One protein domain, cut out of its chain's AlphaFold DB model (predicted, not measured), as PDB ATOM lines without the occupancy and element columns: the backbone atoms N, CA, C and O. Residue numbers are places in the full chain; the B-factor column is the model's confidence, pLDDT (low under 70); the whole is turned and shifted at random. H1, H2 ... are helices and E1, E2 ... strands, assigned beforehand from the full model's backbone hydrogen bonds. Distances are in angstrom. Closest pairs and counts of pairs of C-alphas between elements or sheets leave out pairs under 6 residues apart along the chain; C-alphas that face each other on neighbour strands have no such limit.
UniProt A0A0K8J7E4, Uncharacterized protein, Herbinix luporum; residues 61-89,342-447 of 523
ATOM      1  N   LEU A  61     -14.631   4.848  -3.129       93.69
ATOM      2  CA  LEU A  61     -14.875   3.638  -3.912       93.69
ATOM      3  C   LEU A  61     -14.995   3.941  -5.414       93.69
ATOM      4  O   LEU A  61     -14.507   3.153  -6.220       93.69
ATOM      5  N   GLU A  62     -15.604   5.074  -5.784       94.44
ATOM      6  CA  GLU A  62     -15.754   5.478  -7.185       94.44
ATOM      7  C   GLU A  62     -14.398   5.741  -7.852       94.44
ATOM      8  O   GLU A  62     -14.155   5.231  -8.941       94.44
ATOM      9  N   GLU A  63     -13.484   6.445  -7.174       93.81
ATOM     10  CA  GLU A  63     -12.113   6.709  -7.636       93.81
ATOM     11  C   GLU A  63     -11.392   5.405  -8.001       93.81
ATOM     12  O   GLU A  63     -10.764   5.303  -9.053       93.81
ATOM     13  N   ILE A  64     -11.514   4.384  -7.148       94.88
ATOM     14  CA  ILE A  64     -10.858   3.087  -7.356       94.88
ATOM     15  C   ILE A  64     -11.469   2.359  -8.552       94.88
ATOM     16  O   ILE A  64     -10.731   1.823  -9.376       94.88
ATOM     17  N   ILE A  65     -12.798   2.347  -8.663       93.69
ATOM     18  CA  ILE A  65     -13.490   1.701  -9.784       93.69
ATOM     19  C   ILE A  65     -13.144   2.409 -11.101       93.69
ATOM     20  O   ILE A  65     -12.883   1.747 -12.103       93.69
ATOM     21  N   GLU A  66     -13.088   3.741 -11.117       94.12
ATOM     22  CA  GLU A  66     -12.664   4.500 -12.294       94.12
ATOM     23  C   GLU A  66     -11.219   4.203 -12.697       94.12
ATOM     24  O   GLU A  66     -10.937   4.048 -13.884       94.12
ATOM     25  N   GLU A  67     -10.298   4.124 -11.735       92.62
ATOM     26  CA  GLU A  67      -8.905   3.754 -11.990       92.62
ATOM     27  C   GLU A  67      -8.792   2.330 -12.544       92.62
ATOM     28  O   GLU A  67      -8.067   2.118 -13.514       92.62
ATOM     29  N   GLN A  68      -9.539   1.371 -11.989       94.00
ATOM     30  CA  GLN A  68      -9.609  -0.000 -12.503       94.00
ATOM     31  C   GLN A  68     -10.137  -0.018 -13.944       94.00
ATOM     32  O   GLN A  68      -9.499  -0.576 -14.835       94.00
ATOM     33  N   ASN A  69     -11.240   0.682 -14.210       90.69
ATOM     34  CA  ASN A  69     -11.810   0.784 -15.553       90.69
ATOM     35  C   ASN A  69     -10.845   1.443 -16.552       90.69
ATOM     36  O   ASN A  69     -10.760   1.001 -17.693       90.69
ATOM     37  N   LYS A  70     -10.092   2.472 -16.138       92.56
ATOM     38  CA  LYS A  70      -9.068   3.133 -16.972       92.56
ATOM     39  C   LYS A  70      -7.827   2.265 -17.191       92.56
ATOM     40  O   LYS A  70      -7.168   2.399 -18.219       92.56
ATOM     41  N   ALA A  71      -7.481   1.414 -16.228       91.50
ATOM     42  CA  ALA A  71      -6.340   0.510 -16.324       91.50
ATOM     43  C   ALA A  71      -6.607  -0.670 -17.269       91.50
ATOM     44  O   ALA A  71      -5.654  -1.252 -17.792       91.50
ATOM     45  N   TYR A  72      -7.877  -1.008 -17.508       91.00
ATOM     46  CA  TYR A  72      -8.263  -2.074 -18.421       91.00
ATOM     47  C   TYR A  72      -7.823  -1.775 -19.862       91.00
ATOM     48  O   TYR A  72      -8.231  -0.782 -20.459       91.00
ATOM     49  N   GLN A  73      -6.988  -2.653 -20.425       89.75
ATOM     50  CA  GLN A  73      -6.456  -2.535 -21.794       89.75
ATOM     51  C   GLN A  73      -7.200  -3.410 -22.814       89.75
ATOM     52  O   GLN A  73      -6.854  -3.401 -23.995       89.75
ATOM     53  N   GLY A  74      -8.171  -4.215 -22.374       85.50
ATOM     54  CA  GLY A  74      -8.928  -5.070 -23.281       85.50
ATOM     55  C   GLY A  74      -9.917  -4.275 -24.130       85.50
ATOM     56  O   GLY A  74     -10.283  -3.140 -23.818       85.50
ATOM     57  N   SER A  75     -10.352  -4.876 -25.232       84.06
ATOM     58  CA  SER A  75     -11.325  -4.274 -26.136       84.06
ATOM     59  C   SER A  75     -12.744  -4.732 -25.795       84.06
ATOM     60  O   SER A  75     -12.979  -5.880 -25.436       84.06
ATOM     61  N   ASN A  76     -13.707  -3.820 -25.931       88.50
ATOM     62  CA  ASN A  76     -15.136  -4.118 -25.854       88.50
ATOM     63  C   ASN A  76     -15.785  -3.745 -27.193       88.50
ATOM     64  O   ASN A  76     -16.411  -2.692 -27.329       88.50
ATOM     65  N   ILE A  77     -15.520  -4.558 -28.215       88.62
ATOM     66  CA  ILE A  77     -15.957  -4.315 -29.595       88.62
ATOM     67  C   ILE A  77     -17.152  -5.212 -29.890       88.62
ATOM     68  O   ILE A  77     -17.081  -6.419 -29.687       88.62
ATOM     69  N   TYR A  78     -18.223  -4.608 -30.397       91.94
ATOM     70  CA  TYR A  78     -19.413  -5.321 -30.840       91.94
ATOM     71  C   TYR A  78     -19.219  -5.911 -32.243       91.94
ATOM     72  O   TYR A  78     -18.881  -5.185 -33.181       91.94
ATOM     73  N   HIS A  79     -19.486  -7.209 -32.398       92.31
ATOM     74  CA  HIS A  79     -19.415  -7.935 -33.666       92.31
ATOM     75  C   HIS A  79     -20.809  -8.361 -34.130       92.31
ATOM     76  O   HIS A  79     -21.312  -9.426 -33.771       92.31
ATOM     77  N   TYR A  80     -21.419  -7.550 -34.994       92.50
ATOM     78  CA  TYR A  80     -22.699  -7.895 -35.607       92.50
ATOM     79  C   TYR A  80     -22.568  -9.102 -36.548       92.50
ATOM     80  O   TYR A  80     -21.652  -9.174 -37.371       92.50
ATOM     81  N   ARG A  81     -23.534 -10.020 -36.465       92.88
ATOM     82  CA  ARG A  81     -23.728 -11.121 -37.417       92.88
ATOM     83  C   ARG A  81     -25.159 -11.078 -37.936       92.88
ATOM     84  O   ARG A  81     -26.085 -10.765 -37.191       92.88
ATOM     85  N   GLU A  82     -25.343 -11.369 -39.215       94.12
ATOM     86  CA  GLU A  82     -26.681 -11.483 -39.792       94.12
ATOM     87  C   GLU A  82     -27.296 -12.843 -39.443       94.12
ATOM     88  O   GLU A  82     -26.612 -13.867 -39.463       94.12
ATOM     89  N   VAL A  83     -28.590 -12.847 -39.118       95.88
ATOM     90  CA  VAL A  83     -29.350 -14.067 -38.827       95.88
ATOM     91  C   VAL A  83     -30.178 -14.426 -40.046       95.88
ATOM     92  O   VAL A  83     -31.114 -13.708 -40.392       95.88
ATOM     93  N   VAL A  84     -29.852 -15.555 -40.672       93.44
ATOM     94  CA  VAL A  84     -30.580 -16.086 -41.827       93.44
ATOM     95  C   VAL A  84     -31.197 -17.423 -41.442       93.44
ATOM     96  O   VAL A  84     -30.492 -18.362 -41.081       93.44
ATOM     97  N   THR A  85     -32.522 -17.508 -41.514       94.25
ATOM     98  CA  THR A  85     -33.284 -18.741 -41.299       94.25
ATOM     99  C   THR A  85     -34.181 -18.992 -42.505       94.25
ATOM    100  O   THR A  85     -34.675 -18.051 -43.123       94.25
ATOM    101  N   GLU A  86     -34.386 -20.259 -42.849       93.38
ATOM    102  CA  GLU A  86     -35.205 -20.664 -43.987       93.38
ATOM    103  C   GLU A  86     -36.463 -21.390 -43.520       93.38
ATOM    104  O   GLU A  86     -36.494 -22.029 -42.461       93.38
ATOM    105  N   LYS A  87     -37.514 -21.304 -44.339       93.19
ATOM    106  CA  LYS A  87     -38.720 -22.097 -44.127       93.19
ATOM    107  C   LYS A  87     -38.380 -23.582 -44.286       93.19
ATOM    108  O   LYS A  87     -37.651 -23.931 -45.216       93.19
ATOM    109  N   PRO A  88     -38.920 -24.464 -43.429       92.94
ATOM    110  CA  PRO A  88     -38.751 -25.900 -43.596       92.94
ATOM    111  C   PRO A  88     -39.185 -26.349 -44.993       92.94
ATOM    112  O   PRO A  88     -40.234 -25.924 -45.490       92.94
ATOM    113  N   GLN A  89     -38.387 -27.226 -45.600       90.88
ATOM    114  CA  GLN A  89     -38.778 -27.925 -46.821       90.88
ATOM    115  C   GLN A  89     -39.991 -28.810 -46.517       90.88
ATOM    116  O   GLN A  89     -40.021 -29.505 -45.500       90.88
ATOM    117  N   LEU A 342     -44.420 -21.133 -40.369       96.94
ATOM    118  CA  LEU A 342     -44.846 -20.155 -39.386       96.94
ATOM    119  C   LEU A 342     -45.685 -19.054 -40.033       96.94
ATOM    120  O   LEU A 342     -45.419 -18.610 -41.147       96.94
ATOM    121  N   GLU A 343     -46.702 -18.622 -39.300       96.00
ATOM    122  CA  GLU A 343     -47.424 -17.374 -39.524       96.00
ATOM    123  C   GLU A 343     -46.793 -16.226 -38.730       96.00
ATOM    124  O   GLU A 343     -46.758 -15.096 -39.208       96.00
ATOM    125  N   SER A 344     -46.297 -16.497 -37.518       96.94
ATOM    126  CA  SER A 344     -45.565 -15.506 -36.726       96.94
ATOM    127  C   SER A 344     -44.646 -16.139 -35.684       96.94
ATOM    128  O   SER A 344     -44.873 -17.256 -35.207       96.94
ATOM    129  N   LEU A 345     -43.626 -15.376 -35.295       97.88
ATOM    130  CA  LEU A 345     -42.719 -15.678 -34.196       97.88
ATOM    131  C   LEU A 345     -42.733 -14.508 -33.208       97.88
ATOM    132  O   LEU A 345     -42.585 -13.354 -33.604       97.88
ATOM    133  N   ARG A 346     -42.906 -14.788 -31.914       97.06
ATOM    134  CA  ARG A 346     -42.855 -13.754 -30.869       97.06
ATOM    135  C   ARG A 346     -42.142 -14.232 -29.618       97.06
ATOM    136  O   ARG A 346     -42.141 -15.419 -29.316       97.06
ATOM    137  N   ILE A 347     -41.600 -13.294 -28.855       97.62
ATOM    138  CA  ILE A 347     -40.976 -13.565 -27.558       97.62
ATOM    139  C   ILE A 347     -42.076 -13.630 -26.494       97.62
ATOM    140  O   ILE A 347     -42.923 -12.740 -26.423       97.62
ATOM    141  N   ILE A 348     -42.083 -14.692 -25.687       96.88
ATOM    142  CA  ILE A 348     -42.989 -14.850 -24.533       96.88
ATOM    143  C   ILE A 348     -42.250 -14.794 -23.195       96.88
ATOM    144  O   ILE A 348     -42.867 -14.550 -22.158       96.88
ATOM    145  N   TYR A 349     -40.934 -15.001 -23.214       96.50
ATOM    146  CA  TYR A 349     -40.057 -14.673 -22.105       96.50
ATOM    147  C   TYR A 349     -38.732 -14.098 -22.640       96.50
ATOM    148  O   TYR A 349     -38.107 -14.750 -23.483       96.50
ATOM    149  N   PRO A 350     -38.296 -12.919 -22.158       96.06
ATOM    150  CA  PRO A 350     -38.946 -12.094 -21.132       96.06
ATOM    151  C   PRO A 350     -40.306 -11.541 -21.602       96.06
ATOM    152  O   PRO A 350     -40.592 -11.497 -22.794       96.06
ATOM    153  N   ASN A 351     -41.158 -11.114 -20.667       91.69
ATOM    154  CA  ASN A 351     -42.418 -10.424 -20.988       91.69
ATOM    155  C   ASN A 351     -42.215  -8.918 -21.273       91.69
ATOM    156  O   ASN A 351     -43.178  -8.152 -21.314       91.69
ATOM    157  N   THR A 352     -40.962  -8.502 -21.450       91.69
ATOM    158  CA  THR A 352     -40.502  -7.139 -21.719       91.69
ATOM    159  C   THR A 352     -39.772  -7.079 -23.060       91.69
ATOM    160  O   THR A 352     -39.326  -8.090 -23.592       91.69
ATOM    161  N   SER A 353     -39.592  -5.874 -23.604       89.31
ATOM    162  CA  SER A 353     -38.825  -5.652 -24.840       89.31
ATOM    163  C   SER A 353     -37.303  -5.756 -24.658       89.31
ATOM    164  O   SER A 353     -36.556  -5.564 -25.618       89.31
ATOM    165  N   SER A 354     -36.836  -6.009 -23.435       95.75
ATOM    166  CA  SER A 354     -35.421  -6.143 -23.104       95.75
ATOM    167  C   SER A 354     -35.156  -7.187 -22.022       95.75
ATOM    168  O   SER A 354     -36.053  -7.523 -21.244       95.75
ATOM    169  N   ILE A 355     -33.915  -7.671 -21.962       97.38
ATOM    170  CA  ILE A 355     -33.401  -8.568 -20.918       97.38
ATOM    171  C   ILE A 355     -31.987  -8.156 -20.495       97.38
ATOM    172  O   ILE A 355     -31.226  -7.612 -21.296       97.38
ATOM    173  N   ILE A 356     -31.637  -8.437 -19.239       97.31
ATOM    174  CA  ILE A 356     -30.272  -8.321 -18.720       97.31
ATOM    175  C   ILE A 356     -29.684  -9.726 -18.602       97.31
ATOM    176  O   ILE A 356     -30.303 -10.586 -17.976       97.31
ATOM    177  N   ILE A 357     -28.502  -9.943 -19.177       97.25
ATOM    178  CA  ILE A 357     -27.792 -11.229 -19.144       97.25
ATOM    179  C   ILE A 357     -26.347 -11.045 -18.687       97.25
ATOM    180  O   ILE A 357     -25.778  -9.962 -18.821       97.25
ATOM    181  N   THR A 358     -25.719 -12.097 -18.174       96.56
ATOM    182  CA  THR A 358     -24.291 -12.063 -17.828       96.56
ATOM    183  C   THR A 358     -23.426 -12.317 -19.064       96.56
ATOM    184  O   THR A 358     -23.752 -13.165 -19.893       96.56
ATOM    185  N   ILE A 359     -22.299 -11.612 -19.187       95.31
ATOM    186  CA  ILE A 359     -21.325 -11.847 -20.264       95.31
ATOM    187  C   ILE A 359     -20.917 -13.323 -20.372       95.31
ATOM    188  O   ILE A 359     -20.757 -14.015 -19.366       95.31
ATOM    189  N   GLY A 360     -20.765 -13.802 -21.607       93.88
ATOM    190  CA  GLY A 360     -20.426 -15.187 -21.922       93.88
ATOM    191  C   GLY A 360     -21.594 -16.176 -21.880       93.88
ATOM    192  O   GLY A 360     -21.361 -17.348 -22.153       93.88
ATOM    193  N   THR A 361     -22.819 -15.737 -21.566       96.19
ATOM    194  CA  THR A 361     -24.010 -16.606 -21.561       96.19
ATOM    195  C   THR A 361     -24.855 -16.428 -22.822       96.19
ATOM    196  O   THR A 361     -24.931 -15.343 -23.396       96.19
ATOM    197  N   SER A 362     -25.490 -17.512 -23.256       96.75
ATOM    198  CA  SER A 362     -26.396 -17.575 -24.407       96.75
ATOM    199  C   SER A 362     -27.831 -17.181 -24.040       96.75
ATOM    200  O   SER A 362     -28.224 -17.190 -22.871       96.75
ATOM    201  N   LEU A 363     -28.668 -16.887 -25.037       96.50
ATOM    202  CA  LEU A 363     -30.094 -16.630 -24.806       96.50
ATOM    203  C   LEU A 363     -30.808 -17.831 -24.152       96.50
ATOM    204  O   LEU A 363     -31.676 -17.645 -23.300       96.50
ATOM    205  N   GLN A 364     -30.420 -19.053 -24.518       94.50
ATOM    206  CA  GLN A 364     -30.991 -20.299 -24.007       94.50
ATOM    207  C   GLN A 364     -30.685 -20.468 -22.512       94.50
ATOM    208  O   GLN A 364     -31.575 -20.802 -21.733       94.50
ATOM    209  N   GLU A 365     -29.452 -20.175 -22.085       96.56
ATOM    210  CA  GLU A 365     -29.051 -20.211 -20.668       96.56
ATOM    211  C   GLU A 365     -29.776 -19.158 -19.822       96.56
ATOM    212  O   GLU A 365     -30.046 -19.389 -18.645       96.56
ATOM    213  N   ASN A 366     -30.150 -18.028 -20.429       96.50
ATOM    214  CA  ASN A 366     -30.959 -16.988 -19.789       96.50
ATOM    215  C   ASN A 366     -32.473 -17.254 -19.887       96.50
ATOM    216  O   ASN A 366     -33.283 -16.409 -19.501       96.50
ATOM    217  N   GLY A 367     -32.863 -18.433 -20.383       95.62
ATOM    218  CA  GLY A 367     -34.238 -18.913 -20.372       95.62
ATOM    219  C   GLY A 367     -35.158 -18.228 -21.373       95.62
ATOM    220  O   GLY A 367     -36.362 -18.222 -21.133       95.62
ATOM    221  N   ILE A 368     -34.637 -17.644 -22.461       97.06
ATOM    222  CA  ILE A 368     -35.467 -17.053 -23.522       97.06
ATOM    223  C   ILE A 368     -36.447 -18.089 -24.073       97.06
ATOM    224  O   ILE A 368     -36.083 -19.228 -24.368       97.06
ATOM    225  N   ARG A 369     -37.708 -17.673 -24.224       97.62
ATOM    226  CA  ARG A 369     -38.772 -18.513 -24.779       97.62
ATOM    227  C   ARG A 369     -39.526 -17.768 -25.855       97.62
ATOM    228  O   ARG A 369     -39.943 -16.621 -25.656       97.62
ATOM    229  N   LEU A 370     -39.734 -18.444 -26.974       97.94
ATOM    230  CA  LEU A 370     -40.492 -17.934 -28.106       97.94
ATOM    231  C   LEU A 370     -41.805 -18.705 -28.226       97.94
ATOM    232  O   LEU A 370     -41.894 -19.868 -27.844       97.94
ATOM    233  N   LEU A 371     -42.816 -18.061 -28.794       98.06
ATOM    234  CA  LEU A 371     -44.022 -18.719 -29.267       98.06
ATOM    235  C   LEU A 371     -44.037 -18.659 -30.788       98.06
ATOM    236  O   LEU A 371     -44.165 -17.580 -31.376       98.06
ATOM    237  N   ALA A 372     -43.910 -19.827 -31.399       98.31
ATOM    238  CA  ALA A 372     -44.112 -20.038 -32.818       98.31
ATOM    239  C   ALA A 372     -45.605 -20.278 -33.066       98.31
ATOM    240  O   ALA A 372     -46.193 -21.173 -32.463       98.31
ATOM    241  N   THR A 373     -46.225 -19.472 -33.925       98.12
ATOM    242  CA  THR A 373     -47.606 -19.686 -34.388       98.12
ATOM    243  C   THR A 373     -47.547 -20.144 -35.833       98.12
ATOM    244  O   THR A 373     -47.001 -19.430 -36.675       98.12
ATOM    245  N   TYR A 374     -48.079 -21.328 -36.117       97.25
ATOM    246  CA  TYR A 374     -48.090 -21.924 -37.449       97.25
ATOM    247  C   TYR A 374     -49.307 -21.470 -38.249       97.25
ATOM    248  O   TYR A 374     -50.312 -21.026 -37.696       97.25
ATOM    249  N   MET A 375     -49.231 -21.583 -39.573       95.06
ATOM    250  CA  MET A 375     -50.290 -21.117 -40.475       95.06
ATOM    251  C   MET A 375     -51.602 -21.917 -40.392       95.06
ATOM    252  O   MET A 375     -52.618 -21.465 -40.924       95.06
ATOM    253  N   ASP A 376     -51.601 -23.097 -39.769       94.00
ATOM    254  CA  ASP A 376     -52.810 -23.866 -39.432       94.00
ATOM    255  C   ASP A 376     -53.438 -23.446 -38.081       94.00
ATOM    256  O   ASP A 376     -54.494 -23.957 -37.707       94.00
ATOM    257  N   GLY A 377     -52.812 -22.503 -37.369       95.06
ATOM    258  CA  GLY A 377     -53.270 -21.930 -36.108       95.06
ATOM    259  C   GLY A 377     -52.738 -22.613 -34.846       95.06
ATOM    260  O   GLY A 377     -52.988 -22.097 -33.754       95.06
ATOM    261  N   HIS A 378     -52.011 -23.734 -34.942       95.88
ATOM    262  CA  HIS A 378     -51.397 -24.318 -33.748       95.88
ATOM    263  C   HIS A 378     -50.172 -23.512 -33.297       95.88
ATOM    264  O   HIS A 378     -49.563 -22.761 -34.063       95.88
ATOM    265  N   THR A 379     -49.809 -23.663 -32.024       98.00
ATOM    266  CA  THR A 379     -48.683 -22.945 -31.423       98.00
ATOM    267  C   THR A 379     -47.696 -23.894 -30.763       98.00
ATOM    268  O   THR A 379     -48.108 -24.874 -30.145       98.00
ATOM    269  N   GLU A 380     -46.413 -23.549 -30.813       97.75
ATOM    270  CA  GLU A 380     -45.318 -24.279 -30.172       97.75
ATOM    271  C   GLU A 380     -44.468 -23.319 -29.332       97.75
ATOM    272  O   GLU A 380     -44.089 -22.237 -29.791       97.75
ATOM    273  N   GLU A 381     -44.169 -23.710 -28.092       97.94
ATOM    274  CA  GLU A 381     -43.190 -23.016 -27.253       97.94
ATOM    275  C   GLU A 381     -41.781 -23.478 -27.642       97.94
ATOM    276  O   GLU A 381     -41.442 -24.654 -27.518       97.94
ATOM    277  N   VAL A 382     -40.957 -22.541 -28.106       97.81
ATOM    278  CA  VAL A 382     -39.600 -22.804 -28.588       97.81
ATOM    279  C   VAL A 382     -38.601 -22.328 -27.537       97.81
ATOM    280  O   VAL A 382     -38.476 -21.130 -27.274       97.81
ATOM    281  N   THR A 383     -37.884 -23.280 -26.944       96.75
ATOM    282  CA  THR A 383     -36.829 -23.052 -25.936       96.75
ATOM    283  C   THR A 383     -35.425 -23.353 -26.468       96.75
ATOM    284  O   THR A 383     -34.429 -23.013 -25.838       96.75
ATOM    285  N   SER A 384     -35.327 -23.999 -27.633       94.56
ATOM    286  CA  SER A 384     -34.068 -24.358 -28.296       94.56
ATOM    287  C   SER A 384     -34.265 -24.501 -29.812       94.56
ATOM    288  O   SER A 384     -35.396 -24.519 -30.296       94.56
ATOM    289  N   GLY A 385     -33.170 -24.572 -30.576       93.06
ATOM    290  CA  GLY A 385     -33.198 -24.759 -32.037       93.06
ATOM    291  C   GLY A 385     -33.410 -23.484 -32.863       93.06
ATOM    292  O   GLY A 385     -33.325 -23.537 -34.088       93.06
ATOM    293  N   TYR A 386     -33.652 -22.341 -32.218       96.62
ATOM    294  CA  TYR A 386     -33.512 -21.035 -32.856       96.62
ATOM    295  C   TYR A 386     -32.032 -20.648 -32.973       96.62
ATOM    296  O   TYR A 386     -31.182 -21.143 -32.230       96.62
ATOM    297  N   ILE A 387     -31.747 -19.740 -33.897       96.75
ATOM    298  CA  ILE A 387     -30.438 -19.112 -34.083       96.75
ATOM    299  C   ILE A 387     -30.530 -17.630 -33.729       96.75
ATOM    300  O   ILE A 387     -31.601 -17.035 -33.839       96.75
ATOM    301  N   ASP A 388     -29.426 -17.019 -33.324       97.56
ATOM    302  CA  ASP A 388     -29.383 -15.600 -32.983       97.56
ATOM    303  C   ASP A 388     -28.009 -14.987 -33.286       97.56
ATOM    304  O   ASP A 388     -27.057 -15.690 -33.634       97.56
ATOM    305  N   ASN A 389     -27.922 -13.661 -33.209       97.06
ATOM    306  CA  ASN A 389     -26.684 -12.905 -33.392       97.06
ATOM    307  C   ASN A 389     -26.175 -12.247 -32.103       97.06
ATOM    308  O   ASN A 389     -25.523 -11.201 -32.171       97.06
ATOM    309  N   LEU A 390     -26.470 -12.829 -30.939       97.31
ATOM    310  CA  LEU A 390     -25.931 -12.339 -29.679       97.31
ATOM    311  C   LEU A 390     -24.397 -12.392 -29.711       97.31
ATOM    312  O   LEU A 390     -23.797 -13.460 -29.847       97.31
ATOM    313  N   ASP A 391     -23.751 -11.240 -29.531       96.31
ATOM    314  CA  ASP A 391     -22.315 -11.194 -29.274       96.31
ATOM    315  C   ASP A 391     -22.065 -11.438 -27.782       96.31
ATOM    316  O   ASP A 391     -22.065 -10.518 -26.963       96.31
ATOM    317  N   THR A 392     -21.853 -12.700 -27.411       94.62
ATOM    318  CA  THR A 392     -21.652 -13.104 -26.012       94.62
ATOM    319  C   THR A 392     -20.392 -12.509 -25.376       94.62
ATOM    320  O   THR A 392     -20.234 -12.626 -24.161       94.62
ATOM    321  N   ALA A 393     -19.490 -11.902 -26.157       92.56
ATOM    322  CA  ALA A 393     -18.267 -11.262 -25.673       92.56
ATOM    323  C   ALA A 393     -18.402  -9.737 -25.495       92.56
ATOM    324  O   ALA A 393     -17.496  -9.105 -24.950       92.56
ATOM    325  N   TYR A 394     -19.514  -9.139 -25.927       93.81
ATOM    326  CA  TYR A 394     -19.739  -7.699 -25.836       93.81
ATOM    327  C   TYR A 394     -20.431  -7.310 -24.519       93.81
ATOM    328  O   TYR A 394     -21.491  -7.841 -24.184       93.81
ATOM    329  N   LEU A 395     -19.867  -6.338 -23.791       93.62
ATOM    330  CA  LEU A 395     -20.533  -5.654 -22.677       93.62
ATOM    331  C   LEU A 395     -21.289  -4.428 -23.177       93.62
ATOM    332  O   LEU A 395     -20.712  -3.528 -23.786       93.62
ATOM    333  N   GLY A 396     -22.563  -4.329 -22.815       94.25
ATOM    334  CA  GLY A 396     -23.401  -3.202 -23.198       94.25
ATOM    335  C   GLY A 396     -24.755  -3.647 -23.711       94.25
ATOM    336  O   GLY A 396     -25.171  -4.786 -23.523       94.25
ATOM    337  N   THR A 397     -25.466  -2.710 -24.330       96.75
ATOM    338  CA  THR A 397     -26.807  -2.951 -24.861       96.75
ATOM    339  C   THR A 397     -26.741  -3.107 -26.373       96.75
ATOM    340  O   THR A 397     -26.209  -2.230 -27.049       96.75
ATOM    341  N   MET A 398     -27.297  -4.197 -26.900       96.06
ATOM    342  CA  MET A 398     -27.329  -4.495 -28.334       96.06
ATOM    343  C   MET A 398     -28.699  -5.041 -28.762       96.06
ATOM    344  O   MET A 398     -29.355  -5.738 -27.982       96.06
ATOM    345  N   PRO A 399     -29.156  -4.744 -29.989       95.94
ATOM    346  CA  PRO A 399     -30.290  -5.439 -30.578       95.94
ATOM    347  C   PRO A 399     -29.852  -6.841 -31.019       95.94
ATOM    348  O   PRO A 399     -28.876  -6.991 -31.752       95.94
ATOM    349  N   VAL A 400     -30.588  -7.860 -30.587       97.56
ATOM    350  CA  VAL A 400     -30.374  -9.255 -30.975       97.56
ATOM    351  C   VAL A 400     -31.556  -9.714 -31.810       97.56
ATOM    352  O   VAL A 400     -32.705  -9.603 -31.389       97.56
ATOM    353  N   THR A 401     -31.273 -10.219 -33.001       97.56
ATOM    354  CA  THR A 401     -32.241 -10.870 -33.877       97.56
ATOM    355  C   THR A 401     -32.225 -12.359 -33.580       97.56
ATOM    356  O   THR A 401     -31.163 -12.962 -33.477       97.56
ATOM    357  N   ILE A 402     -33.404 -12.953 -33.448       97.94
ATOM    358  CA  ILE A 402     -33.613 -14.372 -33.181       97.94
ATOM    359  C   ILE A 402     -34.402 -14.940 -34.358       97.94
ATOM    360  O   ILE A 402     -35.472 -14.424 -34.680       97.94
ATOM    361  N   GLY A 403     -33.874 -15.969 -35.014       97.44
ATOM    362  CA  GLY A 403     -34.458 -16.611 -36.187       97.44
ATOM    363  C   GLY A 403     -34.894 -18.046 -35.912       97.44
ATOM    364  O   GLY A 403     -34.154 -18.828 -35.312       97.44
ATOM    365  N   TYR A 404     -36.085 -18.412 -36.382       97.81
ATOM    366  CA  TYR A 404     -36.621 -19.767 -36.288       97.81
ATOM    367  C   TYR A 404     -37.546 -20.069 -37.477       97.81
ATOM    368  O   TYR A 404     -38.493 -19.329 -37.731       97.81
ATOM    369  N   LYS A 405     -37.272 -21.163 -38.205       96.25
ATOM    370  CA  LYS A 405     -38.081 -21.687 -39.331       96.25
ATOM    371  C   LYS A 405     -38.522 -20.633 -40.368       96.25
ATOM    372  O   LYS A 405     -39.651 -20.675 -40.857       96.25
ATOM    373  N   GLY A 406     -37.631 -19.710 -40.725       94.88
ATOM    374  CA  GLY A 406     -37.892 -18.691 -41.750       94.88
ATOM    375  C   GLY A 406     -38.438 -17.361 -41.227       94.88
ATOM    376  O   GLY A 406     -38.526 -16.419 -42.005       94.88
ATOM    377  N   GLU A 407     -38.757 -17.259 -39.935       97.44
ATOM    378  CA  GLU A 407     -39.230 -16.023 -39.300       97.44
ATOM    379  C   GLU A 407     -38.198 -15.475 -38.313       97.44
ATOM    380  O   GLU A 407     -37.419 -16.232 -37.726       97.44
ATOM    381  N   THR A 408     -38.197 -14.156 -38.109       97.25
ATOM    382  CA  THR A 408     -37.291 -13.492 -37.162       97.25
ATOM    383  C   THR A 408     -38.028 -12.553 -36.209       97.25
ATOM    384  O   THR A 408     -39.095 -12.028 -36.515       97.25
ATOM    385  N   VAL A 409     -37.450 -12.344 -35.027       97.06
ATOM    386  CA  VAL A 409     -37.916 -11.388 -34.014       97.06
ATOM    387  C   VAL A 409     -36.714 -10.721 -33.349       97.06
ATOM    388  O   VAL A 409     -35.645 -11.321 -33.272       97.06
ATOM    389  N   SER A 410     -36.861  -9.487 -32.864       96.25
ATOM    390  CA  SER A 410     -35.771  -8.750 -32.211       96.25
ATOM    391  C   SER A 410     -36.007  -8.561 -30.712       96.25
ATOM    392  O   SER A 410     -37.131  -8.310 -30.277       96.25
ATOM    393  N   LEU A 411     -34.927  -8.631 -29.934       96.94
ATOM    394  CA  LEU A 411     -34.877  -8.399 -28.492       96.94
ATOM    395  C   LEU A 411     -33.722  -7.453 -28.163       96.94
ATOM    396  O   LEU A 411     -32.625  -7.616 -28.687       96.94
ATOM    397  N   LEU A 412     -33.930  -6.490 -27.267       97.69
ATOM    398  CA  LEU A 412     -32.826  -5.681 -26.754       97.69
ATOM    399  C   LEU A 412     -32.134  -6.420 -25.599       97.69
ATOM    400  O   LEU A 412     -32.766  -6.732 -24.592       97.69
ATOM    401  N   VAL A 413     -30.839  -6.688 -25.718       98.12
ATOM    402  CA  VAL A 413     -30.079  -7.428 -24.705       98.12
ATOM    403  C   VAL A 413     -29.038  -6.515 -24.077       98.12
ATOM    404  O   VAL A 413     -28.222  -5.933 -24.788       98.12
ATOM    405  N   THR A 414     -29.062  -6.397 -22.750       97.81
ATOM    406  CA  THR A 414     -28.028  -5.714 -21.969       97.81
ATOM    407  C   THR A 414     -27.136  -6.749 -21.294       97.81
ATOM    408  O   THR A 414     -27.541  -7.409 -20.338       97.81
ATOM    409  N   THR A 415     -25.903  -6.869 -21.768       96.94
ATOM    410  CA  THR A 415     -24.894  -7.741 -21.170       96.94
ATOM    411  C   THR A 415     -24.177  -7.016 -20.032       96.94
ATOM    412  O   THR A 415     -23.593  -5.948 -20.241       96.94
ATOM    413  N   VAL A 416     -24.196  -7.603 -18.835       95.75
ATOM    414  CA  VAL A 416     -23.499  -7.108 -17.637       95.75
ATOM    415  C   VAL A 416     -22.262  -7.956 -17.318       95.75
ATOM    416  O   VAL A 416     -22.218  -9.142 -17.662       95.75
ATOM    417  N   PRO A 417     -21.235  -7.375 -16.669       94.25
ATOM    418  CA  PRO A 417     -20.043  -8.115 -16.277       94.25
ATOM    419  C   PRO A 417     -20.371  -9.245 -15.303       94.25
ATOM    420  O   PRO A 417     -21.326  -9.182 -14.528       94.25
ATOM    421  N   LYS A 418     -19.527 -10.276 -15.319       94.69
ATOM    422  CA  LYS A 418     -19.551 -11.324 -14.303       94.69
ATOM    423  C   LYS A 418     -19.123 -10.740 -12.960       94.69
ATOM    424  O   LYS A 418     -18.222  -9.906 -12.912       94.69
ATOM    425  N   THR A 419     -19.729 -11.196 -11.872       95.19
ATOM    426  CA  THR A 419     -19.343 -10.794 -10.518       95.19
ATOM    427  C   THR A 419     -18.518 -11.876  -9.830       95.19
ATOM    428  O   THR A 419     -18.584 -13.062 -10.168       95.19
ATOM    429  N   MET A 420     -17.706 -11.468  -8.857       95.31
ATOM    430  CA  MET A 420     -17.079 -12.376  -7.903       95.31
ATOM    431  C   MET A 420     -17.134 -11.803  -6.486       95.31
ATOM    432  O   MET A 420     -17.162 -10.586  -6.294       95.31
ATOM    433  N   LYS A 421     -17.108 -12.685  -5.483       97.00
ATOM    434  CA  LYS A 421     -17.061 -12.311  -4.066       97.00
ATOM    435  C   LYS A 421     -15.612 -12.304  -3.573       97.00
ATOM    436  O   LYS A 421     -14.875 -13.259  -3.790       97.00
ATOM    437  N   CYS A 422     -15.192 -11.227  -2.912       96.19
ATOM    438  CA  CYS A 422     -13.851 -11.118  -2.342       96.19
ATOM    439  C   CYS A 422     -13.653 -12.091  -1.170       96.19
ATOM    440  O   CYS A 422     -14.421 -12.062  -0.213       96.19
ATOM    441  N   GLU A 423     -12.567 -12.864  -1.179       96.50
ATOM    442  CA  GLU A 423     -12.232 -13.814  -0.102       96.50
ATOM    443  C   GLU A 423     -11.810 -13.138   1.217       96.50
ATOM    444  O   GLU A 423     -11.886 -13.743   2.279       96.50
ATOM    445  N   ILE A 424     -11.373 -11.874   1.168       95.81
ATOM    446  CA  ILE A 424     -10.850 -11.146   2.339       95.81
ATOM    447  C   ILE A 424     -11.956 -10.383   3.072       95.81
ATOM    448  O   ILE A 424     -11.963 -10.314   4.298       95.81
ATOM    449  N   CYS A 425     -12.849  -9.727   2.327       95.06
ATOM    450  CA  CYS A 425     -13.841  -8.812   2.900       95.06
ATOM    451  C   CYS A 425     -15.279  -9.095   2.472       95.06
ATOM    452  O   CYS A 425     -16.160  -8.295   2.783       95.06
ATOM    453  N   GLU A 426     -15.508 -10.188   1.740       96.38
ATOM    454  CA  GLU A 426     -16.826 -10.643   1.289       96.38
ATOM    455  C   GLU A 426     -17.595  -9.679   0.372       96.38
ATOM    456  O   GLU A 426     -18.741  -9.943   0.017       96.38
ATOM    457  N   TYR A 427     -16.966  -8.587  -0.060       95.12
ATOM    458  CA  TYR A 427     -17.551  -7.638  -0.998       95.12
ATOM    459  C   TYR A 427     -17.679  -8.258  -2.395       95.12
ATOM    460  O   TYR A 427     -16.701  -8.801  -2.913       95.12
ATOM    461  N   GLU A 428     -18.860  -8.159  -3.002       96.44
ATOM    462  CA  GLU A 428     -19.109  -8.579  -4.383       96.44
ATOM    463  C   GLU A 428     -18.784  -7.441  -5.355       96.44
ATOM    464  O   GLU A 428     -19.146  -6.287  -5.121       96.44
ATOM    465  N   TYR A 429     -18.054  -7.750  -6.425       94.69
ATOM    466  CA  TYR A 429     -17.616  -6.760  -7.407       94.69
ATOM    467  C   TYR A 429     -17.512  -7.352  -8.813       94.69
ATOM    468  O   TYR A 429     -17.407  -8.566  -8.994       94.69
ATOM    469  N   ASN A 430     -17.547  -6.463  -9.804       94.94
ATOM    470  CA  ASN A 430     -17.509  -6.812 -11.218       94.94
ATOM    471  C   ASN A 430     -16.095  -7.219 -11.650       94.94
ATOM    472  O   ASN A 430     -15.112  -6.573 -11.287       94.94
ATOM    473  N   LEU A 431     -16.016  -8.266 -12.462       93.94
ATOM    474  CA  LEU A 431     -14.839  -8.634 -13.237       93.94
ATOM    475  C   LEU A 431     -14.741  -7.769 -14.495       93.94
ATOM    476  O   LEU A 431     -15.721  -7.157 -14.932       93.94
ATOM    477  N   TYR A 432     -13.557  -7.755 -15.101       90.88
ATOM    478  CA  TYR A 432     -13.388  -7.201 -16.437       90.88
ATOM    479  C   TYR A 432     -14.161  -8.023 -17.491       90.88
ATOM    480  O   TYR A 432     -14.517  -9.176 -17.223       90.88
ATOM    481  N   PRO A 433     -14.432  -7.462 -18.690       89.00
ATOM    482  CA  PRO A 433     -15.134  -8.173 -19.765       89.00
ATOM    483  C   PRO A 433     -14.535  -9.545 -20.112       89.00
ATOM    484  O   PRO A 433     -15.264 -10.493 -20.375       89.00
ATOM    485  N   ASP A 434     -13.209  -9.668 -20.055       88.38
ATOM    486  CA  ASP A 434     -12.463 -10.912 -20.296       88.38
ATOM    487  C   ASP A 434     -12.439 -11.876 -19.090       88.38
ATOM    488  O   ASP A 434     -11.781 -12.915 -19.123       88.38
ATOM    489  N   GLY A 435     -13.145 -11.536 -18.008       88.75
ATOM    490  CA  GLY A 435     -13.204 -12.304 -16.769       88.75
ATOM    491  C   GLY A 435     -12.002 -12.112 -15.846       88.75
ATOM    492  O   GLY A 435     -11.957 -12.737 -14.784       88.75
ATOM    493  N   THR A 436     -11.030 -11.264 -16.200       92.00
ATOM    494  CA  THR A 436      -9.880 -11.007 -15.330       92.00
ATOM    495  C   THR A 436     -10.285 -10.195 -14.094       92.00
ATOM    496  O   THR A 436     -11.218  -9.390 -14.106       92.00
ATOM    497  N   ASN A 437      -9.606 -10.460 -12.976       93.75
ATOM    498  CA  ASN A 437      -9.927  -9.871 -11.679       93.75
ATOM    499  C   ASN A 437      -9.249  -8.493 -11.524       93.75
ATOM    500  O   ASN A 437      -8.023  -8.455 -11.404       93.75
ATOM    501  N   PRO A 438     -10.002  -7.374 -11.449       94.12
ATOM    502  CA  PRO A 438      -9.437  -6.033 -11.241       94.12
ATOM    503  C   PRO A 438      -8.842  -5.818  -9.839       94.12
ATOM    504  O   PRO A 438      -8.240  -4.778  -9.561       94.12
ATOM    505  N   GLY A 439      -9.035  -6.779  -8.934       93.75
ATOM    506  CA  GLY A 439      -8.799  -6.640  -7.505       93.75
ATOM    507  C   GLY A 439     -10.028  -6.088  -6.785       93.75
ATOM    508  O   GLY A 439     -10.824  -5.335  -7.341       93.75
ATOM    509  N   CYS A 440     -10.201  -6.463  -5.516       96.31
ATOM    510  CA  CYS A 440     -11.350  -6.009  -4.740       96.31
ATOM    511  C   CYS A 440     -11.243  -4.500  -4.439       96.31
ATOM    512  O   CYS A 440     -10.330  -4.096  -3.704       96.31
ATOM    513  N   PRO A 441     -12.196  -3.669  -4.902       96.06
ATOM    514  CA  PRO A 441     -12.111  -2.222  -4.728       96.06
ATOM    515  C   PRO A 441     -12.208  -1.816  -3.249       96.06
ATOM    516  O   PRO A 441     -11.518  -0.898  -2.814       96.06
ATOM    517  N   ARG A 442     -12.950  -2.570  -2.421       94.44
ATOM    518  CA  ARG A 442     -12.989  -2.355  -0.964       94.44
ATOM    519  C   ARG A 442     -11.681  -2.670  -0.244       94.44
ATOM    520  O   ARG A 442     -11.373  -2.020   0.751       94.44
ATOM    521  N   CYS A 443     -10.917  -3.665  -0.695       94.88
ATOM    522  CA  CYS A 443      -9.610  -3.940  -0.095       94.88
ATOM    523  C   CYS A 443      -8.589  -2.873  -0.500       94.88
ATOM    524  O   CYS A 443      -7.856  -2.385   0.356       94.88
ATOM    525  N   ILE A 444      -8.599  -2.458  -1.770       94.50
ATOM    526  CA  ILE A 444      -7.744  -1.376  -2.281       94.50
ATOM    527  C   ILE A 444      -8.032  -0.060  -1.546       94.50
ATOM    528  O   ILE A 444      -7.107   0.693  -1.247       94.50
ATOM    529  N   GLN A 445      -9.293   0.181  -1.176       94.62
ATOM    530  CA  GLN A 445      -9.708   1.349  -0.400       94.62
ATOM    531  C   GLN A 445      -8.979   1.479   0.939       94.62
ATOM    532  O   GLN A 445      -8.732   2.585   1.404       94.62
ATOM    533  N   LYS A 446      -8.584   0.366   1.564       92.31
ATOM    534  CA  LYS A 446      -7.886   0.392   2.856       92.31
ATOM    535  C   LYS A 446      -6.415   0.806   2.747       92.31
ATOM    536  O   LYS A 446      -5.753   0.920   3.775       92.31
ATOM    537  N   ILE A 447      -5.899   1.016   1.536       91.75
ATOM    538  CA  ILE A 447      -4.509   1.405   1.294       91.75
ATOM    539  C   ILE A 447      -4.438   2.941   1.198       91.75
ATOM    540  O   ILE A 447      -4.948   3.503   0.221       91.75
TER     541      ILE A 447
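Overview. This is residues 61 to 89 and 342 to 447 of the 523 residues of an uncharacterized protein of Herbinix luporum (UniProt A0A0K8J7E4). The domain is a rod with two lobes: a small sandwich of two three-stranded sheets, E2 E6 E5 and E1 E3 E4, only partly face to face, and a head made of the hairpin E7 and E8 with the short helices H1 and H2. E6 runs on into E7 and joins the lobes, while residues 72 to 89 run from H1 back along the length of the rod. The printed part has 135 residues with two named helices and eight named strands in the order H1, E1 to E8, H2, and under half of the residues are in them; the class is mixed, helices and strands. The sheet E2 E6 E5 is mixed; the sheet E1 E3 E4 and the pair E7 E8 are antiparallel. The whole is loose, with a radius of gyration of the C-alphas of 19.2 A and spans of 68 by 26 by 20 A.

Along the chain. In the first sheet, E6 is residues 407 to 416, 28.2 A long, E5 is 396 to 404, 24.9 A, and E2 is 354 to 358, 13.7 A. E6 begins at C-alpha 407 (-39.230, -16.023, -39.300). In the second, E1 is residues 342 to 349, 18.8 A, E3 is 369 to 374, 16.1 A, and E4 is 379 to 382, 9.5 A. E7 is residues 419 to 421, 7.0 A, and E8 is 428 to 430, 7.2 A. H1, residues 61 to 71, is 15.4 A long from C-alpha 61 (-14.875, 3.638, -3.912); H2, residues 441 to 445, is 6.1 A long and ends at C-alpha 445 (-9.708, 1.349, -0.400).

Arrangement. The strongly twisted sheet E2 E6 E5 has E6 as its inner strand. E5 and E6 form an antiparallel hairpin, with N 400 and O 411 at 2.8 A. E2 is parallel to E6, with N 357 and O 414 at 2.9 A. Residues 387 to 388 pair antiparallel with residues 402 to 403 of E5. The sheet E1 E3 E4 makes a sandwich, two sheets face to face, with it: the facing parts are 11.0 A centre to centre, and the closest C-alphas of E1 and E6, Leu 345 and Glu 407, are 6.2 A apart. E3 is antiparallel to E1, with N 371 and O 346 at 2.8 A, and forms a hairpin with E4, with N 372 and O 380 at 2.9 A. E6 runs on into E7 at 35 degrees; the hairpin E7 and E8 has N 420 and O 429 at 2.9 A. H1 and H2 touch, their closest C-alphas, Ile 64 and Pro 441, being 6.1 A apart. H1 and E6 are apart. In H1 and H2 every O i to N i+4 pair is within hydrogen-bond range.

Size, cuts and confidence. The C-alphas farthest apart, of Asp 376 and Ile 447, are 68.0 A from each other. Residues 90 to 341 are not printed, and C-alphas 89 and 342 are 12.3 A apart across the cut. The link E4 to E5 is long, with 13 residues. The mean pLDDT of the printed part is 94.9, and no printed residue is under 70.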